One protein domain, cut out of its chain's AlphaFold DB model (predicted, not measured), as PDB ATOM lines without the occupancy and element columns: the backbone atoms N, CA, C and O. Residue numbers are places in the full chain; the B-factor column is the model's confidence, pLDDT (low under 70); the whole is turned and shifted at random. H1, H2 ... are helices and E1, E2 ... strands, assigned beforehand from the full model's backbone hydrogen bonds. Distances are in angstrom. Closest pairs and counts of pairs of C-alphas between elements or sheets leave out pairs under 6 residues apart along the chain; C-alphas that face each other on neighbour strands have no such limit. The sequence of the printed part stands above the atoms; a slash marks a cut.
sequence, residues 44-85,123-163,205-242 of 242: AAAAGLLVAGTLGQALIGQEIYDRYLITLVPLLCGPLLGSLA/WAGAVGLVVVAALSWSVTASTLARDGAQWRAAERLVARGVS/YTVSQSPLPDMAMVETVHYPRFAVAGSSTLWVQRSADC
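This is residues 44 to 85, 123 to 163 and 205 to 242 of the 242 residues of an uncharacterized protein of Propionibacterium freudenreichii subsp. shermanii (strain ATCC 9614 / DSM 4902 / CIP 103027 / NCIMB 8099 / CIRM-BIA1) (UniProt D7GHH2). One long helix, H4, makes the axis of this model: a small twisted sheet of three strands packs on its residues 141 to 157, and near its other end the shorter helix H3 crosses it. H1 lies beyond H3, clear of H4, with the short H2 between H1 and H3 along the chain. Look for 121 residues with four named helices and then three named strands, H1 H2 H3 H4 E1 E2 E3; the sheet runs E1 E3 E2, antiparallel, and the class is mixed, helices and strands. The whole is a loose rod, with a radius of gyration of the C-alphas of 18.8 A and spans of 61 by 25 by 22 A.

Begin with the sheet, where E3, residues 231 to 239, is the inner strand between E1, residues 205 to 208, and E2, residues 215 to 224. Beside E1, find N 206 and O 237 at 2.8 A; in the hairpin of E2 and E3, find N 221 and O 234 at 2.8 A. E2 bends by 66 degrees at residue 218, and the sheet is only just strongly twisted, up to 4.2 A off its best plane. H4, residues 123 to 159, is on one face of it, two layers, a helix layer and a sheet layer, at a height over the sheet of 6.2 A; the closest C-alphas of H4 and E1 are those of Gln 150 and Val 207, 6.4 A. On the local plane H4 stands at 31 degrees to E3, only just slantwise to the strands. H3, residues 72 to 85, touches residues 125 to 132 of H4 alone, closest at the C-alphas of Leu 80 and Gly 125, 6.4 A; they run opposite ways at 37 degrees, only just a steep tilt. H1, residues 44 to 59, touches H3, closest at the C-alphas of Ala 47 and Leu 75, 6.2 A, and is apart from H4. H2, residues 66 to 69, only just touches H4, with 3 pairs of C-alphas within 8 A, the closest those of Asp 66 and Val 139, 6.4 A. Every O i to N i+4 pair is within hydrogen-bond range in H1 and H4, 9 of 10 in H3, and H2 is too short for such a pair.

Find C-alpha 123 at (36.044, -4.610, 25.062); from there H4 runs 52.7 A to C-alpha 159 at (-12.181, 5.414, 43.791). E2 measures 25.0 A, and E3 measures 26.3 A to C-alpha 239 at (-8.259, -6.368, 58.015). H1 measures 22.1 A and H3 20.2 A.

The C-alphas farthest apart are those of Ala 85 and Asp 241, 61.7 A. Residues 86 to 122 and 164 to 204 are not printed, with gaps between C-alphas of 15.4 A and 9.7 A. Of the links printed whole, none is long. The pLDDT is under 70 at residues 44 to 85, 123 to 136 and 227 to 228.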
ATOM      1  N   ALA A  44      36.571 -11.175  41.145       60.56
ATOM      2  CA  ALA A  44      35.835 -11.631  39.967       60.56
ATOM      3  C   ALA A  44      34.851 -12.766  40.301       60.56
ATOM      4  O   ALA A  44      33.707 -12.735  39.849       60.56
ATOM      5  N   ALA A  45      35.268 -13.733  41.123       59.81
ATOM      6  CA  ALA A  45      34.415 -14.821  41.590       59.81
ATOM      7  C   ALA A  45      33.276 -14.305  42.476       59.81
ATOM      8  O   ALA A  45      32.135 -14.719  42.294       59.81
ATOM      9  N   ALA A  46      33.554 -13.359  43.378       59.00
ATOM     10  CA  ALA A  46      32.538 -12.739  44.224       59.00
ATOM     11  C   ALA A  46      31.502 -11.968  43.394       59.00
ATOM     12  O   ALA A  46      30.305 -12.172  43.577       59.00
ATOM     13  N   ALA A  47      31.941 -11.143  42.436       63.28
ATOM     14  CA  ALA A  47      31.034 -10.442  41.528       63.28
ATOM     15  C   ALA A  47      30.216 -11.423  40.673       63.28
ATOM     16  O   ALA A  47      29.006 -11.262  40.542       63.28
ATOM     17  N   GLY A  48      30.860 -12.468  40.142       61.38
ATOM     18  CA  GLY A  48      30.205 -13.508  39.351       61.38
ATOM     19  C   GLY A  48      29.147 -14.275  40.140       61.38
ATOM     20  O   GLY A  48      28.027 -14.423  39.661       61.38
ATOM     21  N   LEU A  49      29.463 -14.703  41.365       65.00
ATOM     22  CA  LEU A  49      28.520 -15.375  42.263       65.00
ATOM     23  C   LEU A  49      27.358 -14.466  42.652       65.00
ATOM     24  O   LEU A  49      26.227 -14.936  42.720       65.00
ATOM     25  N   LEU A  50      27.616 -13.176  42.880       63.59
ATOM     26  CA  LEU A  50      26.565 -12.235  43.250       63.59
ATOM     27  C   LEU A  50      25.608 -11.991  42.076       63.59
ATOM     28  O   LEU A  50      24.401 -12.107  42.248       63.59
ATOM     29  N   VAL A  51      26.134 -11.771  40.864       64.44
ATOM     30  CA  VAL A  51      25.316 -11.657  39.642       64.44
ATOM     31  C   VAL A  51      24.550 -12.952  39.368       64.44
ATOM     32  O   VAL A  51      23.347 -12.905  39.126       64.44
ATOM     33  N   ALA A  52      25.216 -14.109  39.430       62.19
ATOM     34  CA  ALA A  52      24.586 -15.406  39.186       62.19
ATOM     35  C   ALA A  52      23.510 -15.728  40.231       62.19
ATOM     36  O   ALA A  52      22.445 -16.222  39.875       62.19
ATOM     37  N   GLY A  53      23.752 -15.402  41.503       59.59
ATOM     38  CA  GLY A  53      22.786 -15.563  42.587       59.59
ATOM     39  C   GLY A  53      21.571 -14.656  42.415       59.59
ATOM     40  O   GLY A  53      20.443 -15.131  42.518       59.59
ATOM     41  N   THR A  54      21.778 -13.379  42.077       60.75
ATOM     42  CA  THR A  54      20.681 -12.435  41.815       60.75
ATOM     43  C   THR A  54      19.869 -12.837  40.582       60.75
ATOM     44  O   THR A  54      18.643 -12.840  40.637       60.75
ATOM     45  N   LEU A  55      20.520 -13.240  39.486       62.03
ATOM     46  CA  LEU A  55      19.828 -13.750  38.296       62.03
ATOM     47  C   LEU A  55      19.090 -15.060  38.588       62.03
ATOM     48  O   LEU A  55      17.947 -15.221  38.168       62.03
ATOM     49  N   GLY A  56      19.705 -15.972  39.342       61.25
ATOM     50  CA  GLY A  56      19.081 -17.221  39.773       61.25
ATOM     51  C   GLY A  56      17.812 -16.967  40.581       61.25
ATOM     52  O   GLY A  56      16.778 -17.547  40.270       61.25
ATOM     53  N   GLN A  57      17.864 -16.037  41.540       58.22
ATOM     54  CA  GLN A  57      16.701 -15.575  42.308       58.22
ATOM     55  C   GLN A  57      15.617 -14.959  41.411       58.22
ATOM     56  O   GLN A  57      14.437 -15.261  41.593       58.22
ATOM     57  N   ALA A  58      16.001 -14.161  40.407       61.81
ATOM     58  CA  ALA A  58      15.061 -13.588  39.437       61.81
ATOM     59  C   ALA A  58      14.306 -14.683  38.673       61.81
ATOM     60  O   ALA A  58      13.086 -14.621  38.531       61.81
ATOM     61  N   LEU A  59      15.042 -15.691  38.193       61.62
ATOM     62  CA  LEU A  59      14.512 -16.773  37.361       61.62
ATOM     63  C   LEU A  59      13.558 -17.696  38.126       61.62
ATOM     64  O   LEU A  59      12.600 -18.190  37.540       61.62
ATOM     65  N   ILE A  60      13.778 -17.892  39.428       62.44
ATOM     66  CA  ILE A  60      12.870 -18.660  40.301       62.44
ATOM     67  C   ILE A  60      11.715 -17.812  40.863       62.44
ATOM     68  O   ILE A  60      10.985 -18.271  41.739       62.44
ATOM     69  N   GLY A  61      11.555 -16.570  40.392       50.84
ATOM     70  CA  GLY A  61      10.446 -15.689  40.758       50.84
ATOM     71  C   GLY A  61      10.571 -15.017  42.128       50.84
ATOM     72  O   GLY A  61       9.614 -14.396  42.578       50.84
ATOM     73  N   GLN A  62      11.729 -15.089  42.792       52.91
ATOM     74  CA  GLN A  62      11.936 -14.441  44.094       52.91
ATOM     75  C   GLN A  62      11.965 -12.913  43.965       52.91
ATOM     76  O   GLN A  62      12.353 -12.362  42.929       52.91
ATOM     77  N   GLU A  63      11.546 -12.201  45.015       58.97
ATOM     78  CA  GLU A  63      11.586 -10.737  45.023       58.97
ATOM     79  C   GLU A  63      13.016 -10.207  45.202       58.97
ATOM     80  O   GLU A  63      13.696 -10.502  46.187       58.97
ATOM     81  N   ILE A  64      13.494  -9.439  44.217       59.62
ATOM     82  CA  ILE A  64      14.824  -8.831  44.217       59.62
ATOM     83  C   ILE A  64      14.644  -7.401  44.667       59.62
ATOM     84  O   ILE A  64      14.036  -6.589  43.978       59.62
ATOM     85  N   TYR A  65      15.210  -7.094  45.821       59.31
ATOM     86  CA  TYR A  65      15.221  -5.738  46.319       59.31
ATOM     87  C   TYR A  65      16.473  -5.017  45.819       59.31
ATOM     88  O   TYR A  65      17.569  -5.581  45.871       59.31
ATOM     89  N   ASP A  66      16.331  -3.746  45.436       56.38
ATOM     90  CA  ASP A  66      17.411  -2.874  44.935       56.38
ATOM     91  C   ASP A  66      18.669  -2.912  45.818       56.38
ATOM     92  O   ASP A  66      19.808  -2.852  45.352       56.38
ATOM     93  N   ARG A  67      18.461  -3.109  47.121       59.91
ATOM     94  CA  ARG A  67      19.509  -3.260  48.131       59.91
ATOM     95  C   ARG A  67      20.494  -4.407  47.898       59.91
ATOM     96  O   ARG A  67      21.628  -4.312  48.361       59.91
ATOM     97  N   TYR A  68      20.103  -5.471  47.199       57.78
ATOM     98  CA  TYR A  68      21.001  -6.590  46.890       57.78
ATOM     99  C   TYR A  68      22.076  -6.222  45.865       57.78
ATOM    100  O   TYR A  68      23.076  -6.923  45.751       57.78
ATOM    101  N   LEU A  69      21.915  -5.097  45.166       63.12
ATOM    102  CA  LEU A  69      22.852  -4.630  44.145       63.12
ATOM    103  C   LEU A  69      23.829  -3.583  44.667       63.12
ATOM    104  O   LEU A  69      24.781  -3.229  43.977       63.12
ATOM    105  N   ILE A  70      23.637  -3.088  45.890       62.91
ATOM    106  CA  ILE A  70      24.550  -2.113  46.500       62.91
ATOM    107  C   ILE A  70      25.963  -2.705  46.620       62.91
ATOM    108  O   ILE A  70      26.950  -1.998  46.445       62.91
ATOM    109  N   THR A  71      26.074  -4.017  46.834       63.81
ATOM    110  CA  THR A  71      27.351  -4.745  46.885       63.81
ATOM    111  C   THR A  71      28.013  -4.906  45.514       63.81
ATOM    112  O   THR A  71      29.234  -5.049  45.449       63.81
ATOM    113  N   LEU A  72      27.257  -4.818  44.412       63.22
ATOM    114  CA  LEU A  72      27.809  -4.828  43.051       63.22
ATOM    115  C   LEU A  72      28.554  -3.533  42.724       63.22
ATOM    116  O   LEU A  72      29.559  -3.577  42.016       63.22
ATOM    117  N   VAL A  73      28.119  -2.396  43.270       61.47
ATOM    118  CA  VAL A  73      28.724  -1.081  43.002       61.47
ATOM    119  C   VAL A  73      30.238  -1.058  43.288       61.47
ATOM    120  O   VAL A  73      31.001  -0.795  42.356       61.47
ATOM    121  N   PRO A  74      30.738  -1.385  44.499       62.47
ATOM    122  CA  PRO A  74      32.178  -1.371  44.765       62.47
ATOM    123  C   PRO A  74      32.950  -2.427  43.958       62.47
ATOM    124  O   PRO A  74      34.076  -2.162  43.529       62.47
ATOM    125  N   LEU A  75      32.341  -3.591  43.701       62.69
ATOM    126  CA  LEU A  75      32.955  -4.680  42.933       62.69
ATOM    127  C   LEU A  75      33.158  -4.312  41.454       62.69
ATOM    128  O   LEU A  75      34.130  -4.750  40.839       62.69
ATOM    129  N   LEU A  76      32.281  -3.474  40.896       62.22
ATOM    130  CA  LEU A  76      32.337  -3.026  39.501       62.22
ATOM    131  C   LEU A  76      33.157  -1.734  39.338       62.22
ATOM    132  O   LEU A  76      33.883  -1.582  38.351       62.22
ATOM    133  N   CYS A  77      33.116  -0.822  40.317       60.50
ATOM    134  CA  CYS A  77      33.850   0.446  40.264       60.50
ATOM    135  C   CYS A  77      35.375   0.269  40.272       60.50
ATOM    136  O   CYS A  77      36.067   0.991  39.554       60.50
ATOM    137  N   GLY A  78      35.919  -0.685  41.036       63.25
ATOM    138  CA  GLY A  78      37.370  -0.912  41.118       63.25
ATOM    139  C   GLY A  78      38.020  -1.229  39.757       63.25
ATOM    140  O   GLY A  78      38.934  -0.514  39.331       63.25
ATOM    141  N   PRO A  79      37.529  -2.249  39.029       59.41
ATOM    142  CA  PRO A  79      37.996  -2.569  37.680       59.41
ATOM    143  C   PRO A  79      37.743  -1.444  36.661       59.41
ATOM    144  O   PRO A  79      38.628  -1.135  35.859       59.41
ATOM    145  N   LEU A  80      36.570  -0.794  36.707       57.19
ATOM    146  CA  LEU A  80      36.213   0.295  35.787       57.19
ATOM    147  C   LEU A  80      37.147   1.502  35.942       57.19
ATOM    148  O   LEU A  80      37.716   1.970  34.953       57.19
ATOM    149  N   LEU A  81      37.395   1.954  37.173       58.00
ATOM    150  CA  LEU A  81      38.318   3.058  37.455       58.00
ATOM    151  C   LEU A  81      39.767   2.703  37.098       58.00
ATOM    152  O   LEU A  81      40.492   3.548  36.570       58.00
ATOM    153  N   GLY A  82      40.181   1.448  37.311       56.00
ATOM    154  CA  GLY A  82      41.488   0.947  36.877       56.00
ATOM    155  C   GLY A  82      41.665   0.966  35.355       56.00
ATOM    156  O   GLY A  82      42.729   1.343  34.860       56.00
ATOM    157  N   SER A  83      40.613   0.632  34.604       54.25
ATOM    158  CA  SER A  83      40.629   0.634  33.132       54.25
ATOM    159  C   SER A  83      40.612   2.044  32.524       54.25
ATOM    160  O   SER A  83      41.281   2.294  31.521       54.25
ATOM    161  N   LEU A  84      39.915   2.996  33.158       53.41
ATOM    162  CA  LEU A  84      39.878   4.404  32.739       53.41
ATOM    163  C   LEU A  84      41.199   5.124  33.037       53.41
ATOM    164  O   LEU A  84      41.660   5.938  32.236       53.41
ATOM    165  N   ALA A  85      41.837   4.778  34.156       51.91
ATOM    166  CA  ALA A  85      43.145   5.284  34.558       51.91
ATOM    167  C   ALA A  85      44.296   4.847  33.644       51.91
ATOM    168  O   ALA A  85      45.317   5.523  33.576       51.91
ATOM    169  N   TRP A 123      37.234  -3.760  25.137       57.09
ATOM    170  CA  TRP A 123      36.044  -4.610  25.062       57.09
ATOM    171  C   TRP A 123      35.599  -5.097  26.440       57.09
ATOM    172  O   TRP A 123      34.415  -5.020  26.742       57.09
ATOM    173  N   ALA A 124      36.530  -5.491  27.316       57.91
ATOM    174  CA  ALA A 124      36.194  -5.887  28.685       57.91
ATOM    175  C   ALA A 124      35.524  -4.751  29.488       57.91
ATOM    176  O   ALA A 124      34.534  -4.984  30.177       57.91
ATOM    177  N   GLY A 125      36.017  -3.512  29.360       56.25
ATOM    178  CA  GLY A 125      35.401  -2.343  29.999       56.25
ATOM    179  C   GLY A 125      34.022  -1.999  29.425       56.25
ATOM    180  O   GLY A 125      33.099  -1.711  30.183       56.25
ATOM    181  N   ALA A 126      33.860  -2.078  28.101       63.78
ATOM    182  CA  ALA A 126      32.576  -1.850  27.439       63.78
ATOM    183  C   ALA A 126      31.528  -2.901  27.841       63.78
ATOM    184  O   ALA A 126      30.412  -2.541  28.202       63.78
ATOM    185  N   VAL A 127      31.905  -4.184  27.857       66.25
ATOM    186  CA  VAL A 127      31.038  -5.277  28.324       66.25
ATOM    187  C   VAL A 127      30.652  -5.069  29.787       66.25
ATOM    188  O   VAL A 127      29.475  -5.171  30.119       66.25
ATOM    189  N   GLY A 128      31.607  -4.701  30.647       61.31
ATOM    190  CA  GLY A 128      31.328  -4.387  32.050       61.31
ATOM    191  C   GLY A 128      30.291  -3.272  32.213       61.31
ATOM    192  O   GLY A 128      29.327  -3.447  32.952       61.31
ATOM    193  N   LEU A 129      30.436  -2.162  31.480       65.00
ATOM    194  CA  LEU A 129      29.469  -1.056  31.500       65.00
ATOM    195  C   LEU A 129      28.083  -1.475  31.007       65.00
ATOM    196  O   LEU A 129      27.089  -1.095  31.621       65.00
ATOM    197  N   VAL A 130      28.010  -2.269  29.936       68.19
ATOM    198  CA  VAL A 130      26.737  -2.785  29.413       68.19
ATOM    199  C   VAL A 130      26.048  -3.673  30.447       68.19
ATOM    200  O   VAL A 130      24.850  -3.521  30.668       68.19
ATOM    201  N   VAL A 131      26.793  -4.546  31.131       66.12
ATOM    202  CA  VAL A 131      26.245  -5.400  32.196       66.12
ATOM    203  C   VAL A 131      25.728  -4.559  33.364       66.12
ATOM    204  O   VAL A 131      24.607  -4.784  33.813       66.12
ATOM    205  N   VAL A 132      26.494  -3.562  33.827       68.69
ATOM    206  CA  VAL A 132      26.046  -2.656  34.903       68.69
ATOM    207  C   VAL A 132      24.770  -1.929  34.490       68.69
ATOM    208  O   VAL A 132      23.792  -1.941  35.230       68.69
ATOM    209  N   ALA A 133      24.760  -1.332  33.296       64.06
ATOM    210  CA  ALA A 133      23.615  -0.588  32.787       64.06
ATOM    211  C   ALA A 133      22.373  -1.480  32.647       64.06
ATOM    212  O   ALA A 133      21.286  -1.069  33.044       64.06
ATOM    213  N   ALA A 134      22.531  -2.710  32.151       67.19
ATOM    214  CA  ALA A 134      21.441  -3.674  32.030       67.19
ATOM    215  C   ALA A 134      20.882  -4.097  33.399       67.19
ATOM    216  O   ALA A 134      19.664  -4.195  33.557       67.19
ATOM    217  N   LEU A 135      21.748  -4.307  34.398       68.06
ATOM    218  CA  LEU A 135      21.329  -4.629  35.765       68.06
ATOM    219  C   LEU A 135      20.597  -3.454  36.418       68.06
ATOM    220  O   LEU A 135      19.496  -3.639  36.935       68.06
ATOM    221  N   SER A 136      21.165  -2.244  36.343       67.31
ATOM    222  CA  SER A 136      20.526  -1.025  36.848       67.31
ATOM    223  C   SER A 136      19.163  -0.809  36.197       67.31
ATOM    224  O   SER A 136      18.177  -0.631  36.902       67.31
ATOM    225  N   TRP A 137      19.087  -0.911  34.867       72.50
ATOM    226  CA  TRP A 137      17.834  -0.789  34.129       72.50
ATOM    227  C   TRP A 137      16.795  -1.817  34.578       72.50
ATOM    228  O   TRP A 137      15.657  -1.453  34.858       72.50
ATOM    229  N   SER A 138      17.180  -3.093  34.669       71.88
ATOM    230  CA  SER A 138      16.260  -4.176  35.041       71.88
ATOM    231  C   SER A 138      15.642  -3.944  36.415       71.88
ATOM    232  O   SER A 138      14.456  -4.189  36.623       71.88
ATOM    233  N   VAL A 139      16.437  -3.432  37.345       71.69
ATOM    234  CA  VAL A 139      16.021  -3.245  38.732       71.69
ATOM    235  C   VAL A 139      15.182  -1.991  38.885       71.69
ATOM    236  O   VAL A 139      14.095  -2.060  39.451       71.69
ATOM    237  N   THR A 140      15.598  -0.882  38.274       74.12
ATOM    238  CA  THR A 140      14.771   0.324  38.203       74.12
ATOM    239  C   THR A 140      13.424   0.032  37.545       74.12
ATOM    240  O   THR A 140      12.392   0.444  38.067       74.12
ATOM    241  N   ALA A 141      13.404  -0.726  36.443       77.19
ATOM    242  CA  ALA A 141      12.162  -1.124  35.787       77.19
ATOM    243  C   ALA A 141      11.271  -1.971  36.711       77.19
ATOM    244  O   ALA A 141      10.071  -1.716  36.782       77.19
ATOM    245  N   SER A 142      11.855  -2.925  37.448       80.31
ATOM    246  CA  SER A 142      11.121  -3.760  38.408       80.31
ATOM    247  C   SER A 142      10.508  -2.963  39.548       80.31
ATOM    248  O   SER A 142       9.345  -3.175  39.896       80.31
ATOM    249  N   THR A 143      11.264  -2.026  40.108       81.12
ATOM    250  CA  THR A 143      10.799  -1.184  41.211       81.12
ATOM    251  C   THR A 143       9.714  -0.218  40.753       81.12
ATOM    252  O   THR A 143       8.642  -0.196  41.353       81.12
ATOM    253  N   LEU A 144       9.902   0.467  39.619       83.88
ATOM    254  CA  LEU A 144       8.882   1.362  39.058       83.88
ATOM    255  C   LEU A 144       7.587   0.626  38.693       83.88
ATOM    256  O   LEU A 144       6.493   1.142  38.928       83.88
ATOM    257  N   ALA A 145       7.692  -0.577  38.120       87.12
ATOM    258  CA  ALA A 145       6.519  -1.364  37.765       87.12
ATOM    259  C   ALA A 145       5.718  -1.775  39.007       87.12
ATOM    260  O   ALA A 145       4.490  -1.645  39.013       87.12
ATOM    261  N   ARG A 146       6.416  -2.208  40.064       89.25
ATOM    262  CA  ARG A 146       5.822  -2.581  41.350       89.25
ATOM    263  C   ARG A 146       5.182  -1.387  42.051       89.25
ATOM    264  O   ARG A 146       4.000  -1.457  42.373       89.25
ATOM    265  N   ASP A 147       5.924  -0.299  42.243       90.56
ATOM    266  CA  ASP A 147       5.428   0.893  42.940       90.56
ATOM    267  C   ASP A 147       4.232   1.493  42.192       90.56
ATOM    268  O   ASP A 147       3.206   1.801  42.794       90.56
ATOM    269  N   GLY A 148       4.295   1.548  40.856       92.88
ATOM    270  CA  GLY A 148       3.169   1.993  40.039       92.88
ATOM    271  C   GLY A 148       1.953   1.063  40.121       92.88
ATOM    272  O   GLY A 148       0.817   1.538  40.118       92.88
ATOM    273  N   ALA A 149       2.150  -0.257  40.185       94.81
ATOM    274  CA  ALA A 149       1.050  -1.208  40.355       94.81
ATOM    275  C   ALA A 149       0.399  -1.088  41.741       94.81
ATOM    276  O   ALA A 149      -0.829  -1.090  41.834       94.81
ATOM    277  N   GLN A 150       1.215  -0.929  42.783       95.38
ATOM    278  CA  GLN A 150       0.793  -0.746  44.169       95.38
ATOM    279  C   GLN A 150       0.011   0.561  44.343       95.38
ATOM    280  O   GLN A 150      -1.094   0.547  44.886       95.38
ATOM    281  N   TRP A 151       0.515   1.655  43.768       96.56
ATOM    282  CA  TRP A 151      -0.157   2.954  43.763       96.56
ATOM    283  C   TRP A 151      -1.513   2.897  43.053       96.56
ATOM    284  O   TRP A 151      -2.533   3.267  43.626       96.56
ATOM    285  N   ARG A 152      -1.567   2.327  41.839       97.38
ATOM    286  CA  ARG A 152      -2.834   2.169  41.098       97.38
ATOM    287  C   ARG A 152      -3.839   1.274  41.823       97.38
ATOM    288  O   ARG A 152      -5.042   1.500  41.717       97.38
ATOM    289  N   ALA A 153      -3.381   0.233  42.517       97.81
ATOM    290  CA  ALA A 153      -4.262  -0.625  43.311       97.81
ATOM    291  C   ALA A 153      -4.897   0.150  44.477       97.81
ATOM    292  O   ALA A 153      -6.098   0.021  44.720       97.81
ATOM    293  N   ALA A 154      -4.120   1.008  45.138       97.56
ATOM    294  CA  ALA A 154      -4.613   1.894  46.185       97.56
ATOM    295  C   ALA A 154      -5.567   2.972  45.637       97.56
ATOM    296  O   ALA A 154      -6.652   3.163  46.182       97.56
ATOM    297  N   GLU A 155      -5.253   3.597  44.499       98.06
ATOM    298  CA  GLU A 155      -6.156   4.546  43.827       98.06
ATOM    299  C   GLU A 155      -7.506   3.911  43.467       98.06
ATOM    300  O   GLU A 155      -8.548   4.549  43.617       98.06
ATOM    301  N   ARG A 156      -7.526   2.632  43.058       97.88
ATOM    302  CA  ARG A 156      -8.785   1.901  42.834       97.88
ATOM    303  C   ARG A 156      -9.607   1.739  44.112       97.88
ATOM    304  O   ARG A 156     -10.831   1.786  44.041       97.88
ATOM    305  N   LEU A 157      -8.976   1.544  45.270       97.62
ATOM    306  CA  LEU A 157      -9.681   1.517  46.558       97.62
ATOM    307  C   LEU A 157     -10.246   2.896  46.913       97.62
ATOM    308  O   LEU A 157     -11.411   2.985  47.300       97.62
ATOM    309  N   VAL A 158      -9.469   3.961  46.702       97.94
ATOM    310  CA  VAL A 158      -9.935   5.342  46.906       97.94
ATOM    311  C   VAL A 158     -11.125   5.662  46.001       97.94
ATOM    312  O   VAL A 158     -12.135   6.183  46.468       97.94
ATOM    313  N   ALA A 159     -11.070   5.260  44.730       97.94
ATOM    314  CA  ALA A 159     -12.181   5.414  43.791       97.94
ATOM    315  C   ALA A 159     -13.448   4.641  44.213       97.94
ATOM    316  O   ALA A 159     -14.553   5.008  43.822       97.94
ATOM    317  N   ARG A 160     -13.302   3.591  45.034       96.69
ATOM    318  CA  ARG A 160     -14.408   2.843  45.662       96.69
ATOM    319  C   ARG A 160     -14.873   3.449  46.997       96.69
ATOM    320  O   ARG A 160     -15.730   2.865  47.653       96.69
ATOM    321  N   GLY A 161     -14.336   4.603  47.395       96.94
ATOM    322  CA  GLY A 161     -14.732   5.342  48.596       96.94
ATOM    323  C   GLY A 161     -13.936   5.010  49.860       96.94
ATOM    324  O   GLY A 161     -14.311   5.461  50.940       96.94
ATOM    325  N   VAL A 162     -12.850   4.238  49.761       96.88
ATOM    326  CA  VAL A 162     -11.960   3.978  50.906       96.88
ATOM    327  C   VAL A 162     -11.101   5.217  51.176       96.88
ATOM    328  O   VAL A 162     -10.530   5.789  50.249       96.88
ATOM    329  N   SER A 163     -10.974   5.634  52.440       96.00
ATOM    330  CA  SER A 163     -10.065   6.731  52.797       96.00
ATOM    331  C   SER A 163      -8.619   6.361  52.466       96.00
ATOM    332  O   SER A 163      -8.176   5.256  52.775       96.00
ATOM    333  N   TYR A 205      -7.037  -1.621  54.665       95.44
ATOM    334  CA  TYR A 205      -6.677  -2.312  53.441       95.44
ATOM    335  C   TYR A 205      -5.165  -2.330  53.308       95.44
ATOM    336  O   TYR A 205      -4.528  -1.296  53.480       95.44
ATOM    337  N   THR A 206      -4.596  -3.466  52.932       95.12
ATOM    338  CA  THR A 206      -3.162  -3.595  52.678       95.12
ATOM    339  C   THR A 206      -2.929  -4.091  51.262       95.12
ATOM    340  O   THR A 206      -3.525  -5.081  50.835       95.12
ATOM    341  N   VAL A 207      -2.053  -3.402  50.529       96.38
ATOM    342  CA  VAL A 207      -1.548  -3.839  49.225       96.38
ATOM    343  C   VAL A 207      -0.147  -4.401  49.431       96.38
ATOM    344  O   VAL A 207       0.806  -3.654  49.646       96.38
ATOM    345  N   SER A 208      -0.011  -5.722  49.374       93.00
ATOM    346  CA  SER A 208       1.232  -6.423  49.709       93.00
ATOM    347  C   SER A 208       1.734  -7.309  48.569       93.00
ATOM    348  O   SER A 208       0.998  -7.680  47.659       93.00
ATOM    349  N   GLN A 209       3.015  -7.679  48.636       90.88
ATOM    350  CA  GLN A 209       3.678  -8.614  47.709       90.88
ATOM    351  C   GLN A 209       3.545 -10.081  48.144       90.88
ATOM    352  O   GLN A 209       4.197 -10.967  47.599       90.88
ATOM    353  N   SER A 210       2.742 -10.346  49.167       90.31
ATOM    354  CA  SER A 210       2.406 -11.692  49.606       90.31
ATOM    355  C   SER A 210       1.076 -11.667  50.351       90.31
ATOM    356  O   SER A 210       0.742 -10.640  50.955       90.31
ATOM    357  N   PRO A 211       0.338 -12.786  50.382       91.88
ATOM    358  CA  PRO A 211      -0.777 -12.941  51.302       91.88
ATOM    359  C   PRO A 211      -0.312 -12.689  52.740       91.88
ATOM    360  O   PRO A 211       0.777 -13.127  53.127       91.88
ATOM    361  N   LEU A 212      -1.110 -11.952  53.506       88.62
ATOM    362  CA  LEU A 212      -0.860 -11.689  54.919       88.62
ATOM    363  C   LEU A 212      -1.764 -12.612  55.743       88.62
ATOM    364  O   LEU A 212      -2.910 -12.839  55.350       88.62
ATOM    365  N   PRO A 213      -1.264 -13.176  56.856       86.06
ATOM    366  CA  PRO A 213      -2.111 -13.938  57.762       86.06
ATOM    367  C   PRO A 213      -3.223 -13.036  58.314       86.06
ATOM    368  O   PRO A 213      -3.034 -11.829  58.450       86.06
ATOM    369  N   ASP A 214      -4.378 -13.632  58.602       85.44
ATOM    370  CA  ASP A 214      -5.515 -12.977  59.263       85.44
ATOM    371  C   ASP A 214      -6.147 -11.788  58.505       85.44
ATOM    372  O   ASP A 214      -6.924 -11.025  59.076       85.44
ATOM    373  N   MET A 215      -5.884 -11.658  57.198       91.00
ATOM    374  CA  MET A 215      -6.573 -10.700  56.330       91.00
ATOM    375  C   MET A 215      -7.421 -11.384  55.257       91.00
ATOM    376  O   MET A 215      -7.033 -12.386  54.653       91.00
ATOM    377  N   ALA A 216      -8.589 -10.806  54.982       95.19
ATOM    378  CA  ALA A 216      -9.474 -11.270  53.925       95.19
ATOM    379  C   ALA A 216      -8.966 -10.797  52.557       95.19
ATOM    380  O   ALA A 216      -8.719  -9.609  52.349       95.19
ATOM    381  N   MET A 217      -8.839 -11.719  51.604       95.81
ATOM    382  CA  MET A 217      -8.439 -11.386  50.238       95.81
ATOM    383  C   MET A 217      -9.545 -10.597  49.527       95.81
ATOM    384  O   MET A 217     -10.676 -11.068  49.436       95.81
ATOM    385  N   VAL A 218      -9.214  -9.417  48.998       95.75
ATOM    386  CA  VAL A 218     -10.147  -8.557  48.250       95.75
ATOM    387  C   VAL A 218      -9.948  -8.731  46.750       95.75
ATOM    388  O   VAL A 218     -10.892  -9.044  46.030       95.75
ATOM    389  N   GLU A 219      -8.723  -8.525  46.265       95.38
ATOM    390  CA  GLU A 219      -8.388  -8.704  44.851       95.38
ATOM    391  C   GLU A 219      -6.908  -9.059  44.670       95.38
ATOM    392  O   GLU A 219      -6.058  -8.733  45.500       95.38
ATOM    393  N   THR A 220      -6.603  -9.680  43.535       96.38
ATOM    394  CA  THR A 220      -5.238  -9.997  43.115       96.38
ATOM    395  C   THR A 220      -4.880  -9.153  41.896       96.38
ATOM    396  O   THR A 220      -5.576  -9.193  40.879       96.38
ATOM    397  N   VAL A 221      -3.785  -8.399  41.972       95.62
ATOM    398  CA  VAL A 221      -3.352  -7.462  40.928       95.62
ATOM    399  C   VAL A 221      -2.110  -8.001  40.241       95.62
ATOM    400  O   VAL A 221      -1.048  -8.088  40.846       95.62
ATOM    401  N   HIS A 222      -2.227  -8.322  38.959       94.75
ATOM    402  CA  HIS A 222      -1.099  -8.784  38.154       94.75
ATOM    403  C   HIS A 222      -0.421  -7.595  37.474       94.75
ATOM    404  O   HIS A 222      -1.100  -6.697  36.968       94.75
ATOM    405  N   TYR A 223       0.910  -7.589  37.442       91.44
ATOM    406  CA  TYR A 223       1.678  -6.541  36.775       91.44
ATOM    407  C   TYR A 223       2.927  -7.100  36.075       91.44
ATOM    408  O   TYR A 223       3.500  -8.098  36.529       91.44
ATOM    409  N   PRO A 224       3.357  -6.490  34.953       88.62
ATOM    410  CA  PRO A 224       4.612  -6.855  34.308       88.62
ATOM    411  C   PRO A 224       5.768  -6.476  35.229       88.62
ATOM    412  O   PRO A 224       5.839  -5.342  35.694       88.62
ATOM    413  N   ARG A 225       6.663  -7.424  35.513       78.69
ATOM    414  CA  ARG A 225       7.744  -7.203  36.474       78.69
ATOM    415  C   ARG A 225       8.893  -6.431  35.849       78.69
ATOM    416  O   ARG A 225       9.290  -5.420  36.394       78.69
ATOM    417  N   PHE A 226       9.418  -6.864  34.709       75.00
ATOM    418  CA  PHE A 226      10.480  -6.134  34.013       75.00
ATOM    419  C   PHE A 226       9.926  -5.410  32.788       75.00
ATOM    420  O   PHE A 226       8.852  -5.741  32.289       75.00
ATOM    421  N   ALA A 227      10.695  -4.455  32.256       69.31
ATOM    422  CA  ALA A 227      10.299  -3.668  31.085       69.31
ATOM    423  C   ALA A 227       9.910  -4.519  29.857       69.31
ATOM    424  O   ALA A 227       9.161  -4.051  29.008       69.31
ATOM    425  N   VAL A 228      10.430  -5.749  29.748       68.44
ATOM    426  CA  VAL A 228      10.250  -6.615  28.568       68.44
ATOM    427  C   VAL A 228       9.805  -8.049  28.879       68.44
ATOM    428  O   VAL A 228       9.465  -8.774  27.950       68.44
ATOM    429  N   ALA A 229       9.820  -8.496  30.141       75.94
ATOM    430  CA  ALA A 229       9.507  -9.885  30.497       75.94
ATOM    431  C   ALA A 229       9.120 -10.052  31.977       75.94
ATOM    432  O   ALA A 229       9.429  -9.208  32.814       75.94
ATOM    433  N   GLY A 230       8.498 -11.188  32.303       79.25
ATOM    434  CA  GLY A 230       8.131 -11.566  33.668       79.25
ATOM    435  C   GLY A 230       6.853 -10.893  34.175       79.25
ATOM    436  O   GLY A 230       6.526  -9.764  33.815       79.25
ATOM    437  N   SER A 231       6.136 -11.593  35.047       86.94
ATOM    438  CA  SER A 231       4.944 -11.097  35.733       86.94
ATOM    439  C   SER A 231       5.094 -11.307  37.231       86.94
ATOM    440  O   SER A 231       5.689 -12.296  37.659       86.94
ATOM    441  N   SER A 232       4.541 -10.393  38.014       89.88
ATOM    442  CA  SER A 232       4.393 -10.556  39.456       89.88
ATOM    443  C   SER A 232       2.979 -10.162  39.870       89.88
ATOM    444  O   SER A 232       2.159  -9.728  39.049       89.88
ATOM    445  N   THR A 233       2.696 -10.365  41.146       93.62
ATOM    446  CA  THR A 233       1.365 -10.256  41.714       93.62
ATOM    447  C   THR A 233       1.419  -9.424  42.988       93.62
ATOM    448  O   THR A 233       2.355  -9.541  43.773       93.62
ATOM    449  N   LEU A 234       0.416  -8.575  43.184       96.19
ATOM    450  CA  LEU A 234       0.111  -7.939  44.459       96.19
ATOM    451  C   LEU A 234      -1.220  -8.475  44.976       96.19
ATOM    452  O   LEU A 234      -2.126  -8.785  44.201       96.19
ATOM    453  N   TRP A 235      -1.340  -8.535  46.291       97.25
ATOM    454  CA  TRP A 235      -2.537  -8.963  46.994       97.25
ATOM    455  C   TRP A 235      -3.119  -7.754  47.709       97.25
ATOM    456  O   TRP A 235      -2.450  -7.133  48.534       97.25
ATOM    457  N   VAL A 236      -4.357  -7.411  47.369       97.50
ATOM    458  CA  VAL A 236      -5.137  -6.410  48.092       97.50
ATOM    459  C   VAL A 236      -5.975  -7.152  49.111       97.50
ATOM    460  O   VAL A 236      -6.774  -8.019  48.756       97.50
ATOM    461  N   GLN A 237      -5.771  -6.826  50.376       96.19
ATOM    462  CA  GLN A 237      -6.335  -7.555  51.501       96.19
ATOM    463  C   GLN A 237      -6.987  -6.578  52.473       96.19
ATOM    464  O   GLN A 237      -6.623  -5.403  52.496       96.19
ATOM    465  N   ARG A 238      -7.969  -7.046  53.242       95.56
ATOM    466  CA  ARG A 238      -8.710  -6.250  54.224       95.56
ATOM    467  C   ARG A 238      -8.557  -6.852  55.618       95.56
ATOM    468  O   ARG A 238      -8.739  -8.058  55.785       95.56
ATOM    469  N   SER A 239      -8.260  -6.004  56.596       90.50
ATOM    470  CA  SER A 239      -8.259  -6.368  58.015       90.50
ATOM    471  C   SER A 239      -9.682  -6.620  58.518       90.50
ATOM    472  O   SER A 239     -10.604  -5.904  58.132       90.50
ATOM    473  N   ALA A 240      -9.863  -7.611  59.393       85.31
ATOM    474  CA  ALA A 240     -11.156  -7.912  60.013       85.31
ATOM    475  C   ALA A 240     -11.635  -6.814  60.979       85.31
ATOM    476  O   ALA A 240     -12.834  -6.680  61.215       85.31
ATOM    477  N   ASP A 241     -10.709  -6.007  61.499       81.06
ATOM    478  CA  ASP A 241     -10.997  -4.918  62.440       81.06
ATOM    479  C   ASP A 241     -11.523  -3.644  61.740       81.06
ATOM    480  O   ASP A 241     -11.661  -2.585  62.360       81.06
ATOM    481  N   CYS A 242     -11.828  -3.763  60.442       82.31
ATOM    482  CA  CYS A 242     -12.437  -2.762  59.577       82.31
ATOM    483  C   CYS A 242     -13.610  -3.377  58.790       82.31
ATOM    484  O   CYS A 242     -14.623  -2.680  58.601       82.31
TER     485      CYS A 242